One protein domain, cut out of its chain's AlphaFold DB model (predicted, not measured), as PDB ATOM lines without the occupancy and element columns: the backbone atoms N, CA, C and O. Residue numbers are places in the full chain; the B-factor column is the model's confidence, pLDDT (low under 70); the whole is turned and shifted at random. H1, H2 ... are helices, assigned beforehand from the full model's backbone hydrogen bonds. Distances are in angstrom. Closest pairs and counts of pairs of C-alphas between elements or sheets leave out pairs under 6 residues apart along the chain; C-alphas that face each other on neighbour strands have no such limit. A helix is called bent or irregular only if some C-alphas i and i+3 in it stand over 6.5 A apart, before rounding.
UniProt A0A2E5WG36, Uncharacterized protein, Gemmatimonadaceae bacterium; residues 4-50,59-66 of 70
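This is residues 4 to 50 and 59 to 66 of the 70 residues of an uncharacterized protein of Gemmatimonadaceae bacterium (UniProt A0A2E5WG36). The model is a flat, open arch: H2 is its crossbar, the link of residues 13 to 22 makes one leg with H1 at its foot, and the link of residues 36 to 44 makes the other leg with H3 at its foot. The middle between the legs is empty, and the short stretch of residues 59 to 66 runs beside the second leg, tied to it by a short antiparallel pairing. The printed part has 55 residues, with three named helices in the order H1, H2, H3 and no named strand; the class is all helix, though under half of the residues, 26 of 55, are in named elements. The whole is extended, with a radius of gyration of the C-alphas of 16.7 A, and spans 41 by 38 by 14 A.

H2, the longest helix, holds residues 23 to 35 and measures 18.4 A from C-alpha 23 at (42.259, -7.268, -0.862) to C-alpha 35 at (58.076, -15.016, 4.588). H1 holds residues 4 to 12, begins with C-alpha 4 at (23.926, -3.703, 18.495) and measures 12.1 A. H3 holds residues 45 to 48, is 6.7 A long and ends with C-alpha 48 at (46.519, -33.305, 26.558).

H2 touches no helix. It is apart from H1 and apart from H3, although it follows the one and precedes the other in the chain. H1 and H3 are apart too. Residues 41 to 42 are paired with residues 61 to 62, antiparallel, in stretches too short to be named. Residues 22 to 28, of which 23 to 28 belong to H2, stand free, and so do residues 8 to 13, of which 8 to 12 belong to H1. In H1 and H2 every O i to N i+4 pair is within hydrogen-bond range; H3 is too short for such a pair, and its one O i to N i+3 pair is within range. H3 is irregular, but only just: C-alphas 45 and 48 are 6.7 A apart.

The two C-alphas farthest apart are those of Asp 24 and Asp 50, at 44.7 A, and the first and last printed C-alphas, of Arg 4 and Leu 66, are 32.4 A apart. Residues 51 to 58 are cut out, and the C-alphas of Asp 50 and Gly 59 are 14.9 A apart across the cut. The links H1 to H2, of 10 residues, and H2 to H3, of 9 residues, are short but not tight. The mean pLDDT of the printed part is 82.3; residues 42 to 50 and 59 to 66, 17 residues that include H3, are under 70.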
ATOM      1  N   ARG A   4      24.627  -2.455  18.810       95.88
ATOM      2  CA  ARG A   4      23.926  -3.703  18.495       95.88
ATOM      3  C   ARG A   4      24.910  -4.836  18.214       95.88
ATOM      4  O   ARG A   4      24.713  -5.937  18.703       95.88
ATOM      5  N   GLU A   5      25.973  -4.564  17.465       95.69
ATOM      6  CA  GLU A   5      27.050  -5.523  17.180       95.69
ATOM      7  C   GLU A   5      27.766  -5.970  18.452       95.69
ATOM      8  O   GLU A   5      28.013  -7.158  18.625       95.69
ATOM      9  N   LYS A   6      28.036  -5.037  19.373       95.06
ATOM     10  CA  LYS A   6      28.606  -5.364  20.687       95.06
ATOM     11  C   LYS A   6      27.678  -6.274  21.489       95.06
ATOM     12  O   LYS A   6      28.112  -7.312  21.962       95.06
ATOM     13  N   PHE A   7      26.389  -5.939  21.550       96.94
ATOM     14  CA  PHE A   7      25.395  -6.776  22.223       96.94
ATOM     15  C   PHE A   7      25.292  -8.186  21.613       96.94
ATOM     16  O   PHE A   7      25.191  -9.168  22.343       96.94
ATOM     17  N   LEU A   8      25.333  -8.307  20.281       96.88
ATOM     18  CA  LEU A   8      25.312  -9.609  19.605       96.88
ATOM     19  C   LEU A   8      26.590 -10.414  19.858       96.88
ATOM     20  O   LEU A   8      26.506 -11.628  20.028       96.88
ATOM     21  N   PHE A   9      27.749  -9.757  19.908       96.94
ATOM     22  CA  PHE A   9      29.002 -10.396  20.300       96.94
ATOM     23  C   PHE A   9      28.930 -10.922  21.738       96.94
ATOM     24  O   PHE A   9      29.243 -12.087  21.964       96.94
ATOM     25  N   ASP A  10      28.444 -10.110  22.681       96.88
ATOM     26  CA  ASP A  10      28.289 -10.504  24.087       96.88
ATOM     27  C   ASP A  10      27.335 -11.703  24.245       96.88
ATOM     28  O   ASP A  10      27.559 -12.568  25.089       96.88
ATOM     29  N   LEU A  11      26.281 -11.779  23.422       97.69
ATOM     30  CA  LEU A  11      25.298 -12.864  23.465       97.69
ATOM     31  C   LEU A  11      25.801 -14.162  22.810       97.69
ATOM     32  O   LEU A  11      25.562 -15.246  23.336       97.69
ATOM     33  N   ASN A  12      26.459 -14.062  21.652       97.00
ATOM     34  CA  ASN A  12      26.851 -15.225  20.848       97.00
ATOM     35  C   ASN A  12      28.266 -15.734  21.165       97.00
ATOM     36  O   ASN A  12      28.603 -16.861  20.809       97.00
ATOM     37  N   GLY A  13      29.114 -14.894  21.764       96.88
ATOM     38  CA  GLY A  13      30.548 -15.139  21.945       96.88
ATOM     39  C   GLY A  13      31.391 -14.929  20.680       96.88
ATOM     40  O   GLY A  13      32.606 -15.108  20.719       96.88
ATOM     41  N   TYR A  14      30.770 -14.554  19.556       95.81
ATOM     42  CA  TYR A  14      31.443 -14.218  18.301       95.81
ATOM     43  C   TYR A  14      30.597 -13.255  17.461       95.81
ATOM     44  O   TYR A  14      29.389 -13.105  17.662       95.81
ATOM     45  N   LEU A  15      31.241 -12.607  16.495       96.38
ATOM     46  CA  LEU A  15      30.590 -11.767  15.499       96.38
ATOM     47  C   LEU A  15      31.343 -11.909  14.176       96.38
ATOM     48  O   LEU A  15      32.571 -11.851  14.162       96.38
ATOM     49  N   VAL A  16      30.613 -12.089  13.076       94.38
ATOM     50  CA  VAL A  16      31.202 -12.087  11.734       94.38
ATOM     51  C   VAL A  16      31.263 -10.646  11.248       94.38
ATOM     52  O   VAL A  16      30.239  -9.966  11.189       94.38
ATOM     53  N   LEU A  17      32.471 -10.186  10.943       93.19
ATOM     54  CA  LEU A  17      32.719  -8.889  10.334       93.19
ATOM     55  C   LEU A  17      33.272  -9.139   8.933       93.19
ATOM     56  O   LEU A  17      34.384  -9.641   8.779       93.19
ATOM     57  N   GLU A  18      32.461  -8.839   7.927       93.56
ATOM     58  CA  GLU A  18      32.831  -8.982   6.520       93.56
ATOM     59  C   GLU A  18      33.757  -7.835   6.099       93.56
ATOM     60  O   GLU A  18      33.662  -6.727   6.631       93.56
ATOM     61  N   ASP A  19      34.672  -8.126   5.170       94.94
ATOM     62  CA  ASP A  19      35.551  -7.147   4.518       94.94
ATOM     63  C   ASP A  19      36.326  -6.220   5.476       94.94
ATOM     64  O   ASP A  19      36.591  -5.057   5.176       94.94
ATOM     65  N   VAL A  20      36.717  -6.734   6.651       95.25
ATOM     66  CA  VAL A  20      37.532  -5.982   7.629       95.25
ATOM     67  C   VAL A  20      38.904  -5.615   7.065       95.25
ATOM     68  O   VAL A  20      39.463  -4.591   7.450       95.25
ATOM     69  N   LEU A  21      39.438  -6.450   6.172       97.00
ATOM     70  CA  LEU A  21      40.668  -6.194   5.436       97.00
ATOM     71  C   LEU A  21      40.337  -6.017   3.956       97.00
ATOM     72  O   LEU A  21      39.577  -6.800   3.384       97.00
ATOM     73  N   SER A  22      40.960  -5.025   3.328       97.81
ATOM     74  CA  SER A  22      40.964  -4.894   1.872       97.81
ATOM     75  C   SER A  22      41.744  -6.036   1.210       97.81
ATOM     76  O   SER A  22      42.562  -6.712   1.837       97.81
ATOM     77  N   THR A  23      41.536  -6.239  -0.094       97.81
ATOM     78  CA  THR A  23      42.259  -7.268  -0.862       97.81
ATOM     79  C   THR A  23      43.779  -7.095  -0.784       97.81
ATOM     80  O   THR A  23      44.497  -8.084  -0.635       97.81
ATOM     81  N   ASP A  24      44.267  -5.854  -0.828       98.06
ATOM     82  CA  ASP A  24      45.699  -5.549  -0.757       98.06
ATOM     83  C   ASP A  24      46.277  -5.858   0.633       98.06
ATOM     84  O   ASP A  24      47.373  -6.407   0.746       98.06
ATOM     85  N   GLU A  25      45.526  -5.575   1.700       97.94
ATOM     86  CA  GLU A  25      45.925  -5.908   3.074       97.94
ATOM     87  C   GLU A  25      45.944  -7.420   3.313       97.94
ATOM     88  O   GLU A  25      46.871  -7.926   3.943       97.94
ATOM     89  N   VAL A  26      44.973  -8.162   2.764       97.50
ATOM     90  CA  VAL A  26      44.982  -9.634   2.793       97.50
ATOM     91  C   VAL A  26      46.210 -10.177   2.061       97.50
ATOM     92  O   VAL A  26      46.892 -11.063   2.575       97.50
ATOM     93  N   ALA A  27      46.534  -9.634   0.884       97.81
ATOM     94  CA  ALA A  27      47.711 -10.048   0.124       97.81
ATOM     95  C   ALA A  27      49.015  -9.775   0.894       97.81
ATOM     96  O   ALA A  27      49.878 -10.652   0.972       97.81
ATOM     97  N   ALA A  28      49.141  -8.596   1.509       97.31
ATOM     98  CA  ALA A  28      50.297  -8.237   2.325       97.31
ATOM     99  C   ALA A  28      50.434  -9.134   3.567       97.31
ATOM    100  O   ALA A  28      51.534  -9.592   3.878       97.31
ATOM    101  N   ALA A  29      49.325  -9.434   4.251       94.81
ATOM    102  CA  ALA A  29      49.315 -10.327   5.406       94.81
ATOM    103  C   ALA A  29      49.748 -11.751   5.027       94.81
ATOM    104  O   ALA A  29      50.603 -12.332   5.694       94.81
ATOM    105  N   ASN A  30      49.226 -12.287   3.920       95.50
ATOM    106  CA  ASN A  30      49.607 -13.610   3.424       95.50
ATOM    107  C   ASN A  30      51.097 -13.671   3.056       95.50
ATOM    108  O   ASN A  30      51.780 -14.621   3.430       95.50
ATOM    109  N   ALA A  31      51.625 -12.642   2.384       95.81
ATOM    110  CA  ALA A  31      53.048 -12.568   2.056       95.81
ATOM    111  C   ALA A  31      53.935 -12.514   3.313       95.81
ATOM    112  O   ALA A  31      54.997 -13.135   3.351       95.81
ATOM    113  N   ALA A  32      53.496 -11.804   4.357       91.44
ATOM    114  CA  ALA A  32      54.206 -11.758   5.630       91.44
ATOM    115  C   ALA A  32      54.207 -13.121   6.342       91.44
ATOM    116  O   ALA A  32      55.238 -13.502   6.891       91.44
ATOM    117  N   VAL A  33      53.092 -13.860   6.315       90.38
ATOM    118  CA  VAL A  33      53.016 -15.229   6.858       90.38
ATOM    119  C   VAL A  33      53.971 -16.158   6.112       90.38
ATOM    120  O   VAL A  33      54.759 -16.842   6.756       90.38
ATOM    121  N   GLU A  34      53.955 -16.134   4.778       91.88
ATOM    122  CA  GLU A  34      54.827 -16.971   3.943       91.88
ATOM    123  C   GLU A  34      56.313 -16.692   4.208       91.88
ATOM    124  O   GLU A  34      57.102 -17.613   4.396       91.88
ATOM    125  N   HIS A  35      56.695 -15.414   4.302       90.50
ATOM    126  CA  HIS A  35      58.076 -15.016   4.588       90.50
ATOM    127  C   HIS A  35      58.605 -15.574   5.920       90.50
ATOM    128  O   HIS A  35      59.809 -15.745   6.069       90.50
ATOM    129  N   HIS A  36      57.719 -15.832   6.883       84.25
ATOM    130  CA  HIS A  36      58.066 -16.330   8.214       84.25
ATOM    131  C   HIS A  36      57.570 -17.764   8.444       84.25
ATOM    132  O   HIS A  36      57.447 -18.197   9.592       84.25
ATOM    133  N   ALA A  37      57.243 -18.499   7.376       81.88
ATOM    134  CA  ALA A  37      56.729 -19.859   7.477       81.88
ATOM    135  C   ALA A  37      57.755 -20.820   8.100       81.88
ATOM    136  O   ALA A  37      57.385 -21.767   8.787       81.88
ATOM    137  N   ASP A  38      59.046 -20.536   7.925       80.56
ATOM    138  CA  ASP A  38      60.164 -21.239   8.556       80.56
ATOM    139  C   ASP A  38      60.163 -21.126  10.090       80.56
ATOM    140  O   ASP A  38      60.705 -21.992  10.776       80.56
ATOM    141  N   LEU A  39      59.524 -20.087  10.636       78.31
ATOM    142  CA  LEU A  39      59.341 -19.915  12.074       78.31
ATOM    143  C   LEU A  39      58.147 -20.707  12.615       78.31
ATOM    144  O   LEU A  39      58.033 -20.835  13.832       78.31
ATOM    145  N   ILE A  40      57.255 -21.222  11.764       72.75
ATOM    146  CA  ILE A  40      56.067 -21.958  12.207       72.75
ATOM    147  C   ILE A  40      56.501 -23.348  12.672       72.75
ATOM    148  O   ILE A  40      56.801 -24.240  11.881       72.75
ATOM    149  N   GLY A  41      56.526 -23.532  13.990       70.50
ATOM    150  CA  GLY A  41      56.748 -24.824  14.624       70.50
ATOM    151  C   GLY A  41      55.427 -25.425  15.089       70.50
ATOM    152  O   GLY A  41      54.555 -24.714  15.589       70.50
ATOM    153  N   ASN A  42      55.278 -26.743  14.977       60.69
ATOM    154  CA  ASN A  42      54.172 -27.430  15.638       60.69
ATOM    155  C   ASN A  42      54.411 -27.442  17.150       60.69
ATOM    156  O   ASN A  42      55.481 -27.842  17.617       60.69
ATOM    157  N   HIS A  43      53.407 -27.024  17.920       57.53
ATOM    158  CA  HIS A  43      53.411 -27.209  19.363       57.53
ATOM    159  C   HIS A  43      53.429 -28.709  19.695       57.53
ATOM    160  O   HIS A  43      52.779 -29.512  19.023       57.53
ATOM    161  N   ASP A  44      54.138 -29.085  20.761       56.50
ATOM    162  CA  ASP A  44      54.095 -30.440  21.316       56.50
ATOM    163  C   ASP A  44      52.624 -30.792  21.657       56.50
ATOM    164  O   ASP A  44      51.981 -30.039  22.394       56.50
ATOM    165  N   PRO A  45      52.037 -31.891  21.148       56.41
ATOM    166  CA  PRO A  45      50.629 -32.255  21.389       56.41
ATOM    167  C   PRO A  45      50.269 -32.485  22.879       56.41
ATOM    168  O   PRO A  45      49.112 -32.740  23.229       56.41
ATOM    169  N   ARG A  46      51.239 -32.337  23.786       54.91
ATOM    170  CA  ARG A  46      51.142 -32.431  25.247       54.91
ATOM    171  C   ARG A  46      50.210 -31.466  25.981       54.91
ATOM    172  O   ARG A  46      50.125 -31.576  27.199       54.91
ATOM    173  N   LEU A  47      49.438 -30.601  25.320       58.81
ATOM    174  CA  LEU A  47      48.323 -29.921  26.012       58.81
ATOM    175  C   LEU A  47      47.261 -30.918  26.532       58.81
ATOM    176  O   LEU A  47      46.416 -30.552  27.343       58.81
ATOM    177  N   SER A  48      47.322 -32.176  26.077       60.38
ATOM    178  CA  SER A  48      46.519 -33.305  26.558       60.38
ATOM    179  C   SER A  48      47.142 -34.085  27.727       60.38
ATOM    180  O   SER A  48      46.485 -34.994  28.237       60.38
ATOM    181  N   GLU A  49      48.364 -33.759  28.174       65.31
ATOM    182  CA  GLU A  49      49.118 -34.546  29.169       65.31
ATOM    183  C   GLU A  49      49.061 -36.065  28.828       65.31
ATOM    184  O   GLU A  49      49.463 -36.502  27.742       65.31
ATOM    185  N   ASP A  50      48.494 -36.875  29.728       62.81
ATOM    186  CA  ASP A  50      48.295 -38.321  29.582       62.81
ATOM    187  C   ASP A  50      46.871 -38.718  29.160       62.81
ATOM    188  O   ASP A  50      46.543 -39.906  29.094       62.81
ATOM    189  N   GLY A  59      49.861 -31.399  16.304       59.56
ATOM    190  CA  GLY A  59      49.840 -30.245  17.201       59.56
ATOM    191  C   GLY A  59      49.354 -28.977  16.498       59.56
ATOM    192  O   GLY A  59      49.376 -28.872  15.274       59.56
ATOM    193  N   ARG A  60      48.938 -27.969  17.272       64.19
ATOM    194  CA  ARG A  60      48.632 -26.634  16.734       64.19
ATOM    195  C   ARG A  60      49.925 -26.001  16.198       64.19
ATOM    196  O   ARG A  60      50.905 -25.922  16.935       64.19
ATOM    197  N   GLY A  61      49.915 -25.515  14.956       58.78
ATOM    198  CA  GLY A  61      50.990 -24.668  14.430       58.78
ATOM    199  C   GLY A  61      51.030 -23.328  15.168       58.78
ATOM    200  O   GLY A  61      50.005 -22.653  15.290       58.78
ATOM    201  N   GLU A  62      52.192 -22.951  15.691       60.97
ATOM    202  CA  GLU A  62      52.387 -21.726  16.466       60.97
ATOM    203  C   GLU A  62      53.543 -20.898  15.901       60.97
ATOM    204  O   GLU A  62      54.508 -21.439  15.367       60.97
ATOM    205  N   PHE A  63      53.465 -19.576  16.075       55.97
ATOM    206  CA  PHE A  63      54.595 -18.668  15.880       55.97
ATOM    207  C   PHE A  63      55.339 -18.503  17.217       55.97
ATOM    208  O   PHE A  63      54.825 -17.829  18.116       55.97
ATOM    209  N   PRO A  64      56.556 -19.054  17.377       56.81
ATOM    210  CA  PRO A  64      57.297 -19.031  18.640       56.81
ATOM    211  C   PRO A  64      57.582 -17.615  19.160       56.81
ATOM    212  O   PRO A  64      57.707 -17.416  20.366       56.81
ATOM    213  N   ALA A  65      57.638 -16.621  18.268       57.22
ATOM    214  CA  ALA A  65      57.907 -15.219  18.592       57.22
ATOM    215  C   ALA A  65      56.771 -14.505  19.361       57.22
ATOM    216  O   ALA A  65      56.983 -13.402  19.858       57.22
ATOM    217  N   LEU A  66      55.582 -15.109  19.472       51.47
ATOM    218  CA  LEU A  66      54.434 -14.563  20.212       51.47
ATOM    219  C   LEU A  66      54.291 -15.133  21.631       51.47
ATOM    220  O   LEU A  66      53.307 -14.839  22.314       51.47
TER     221      LEU A  66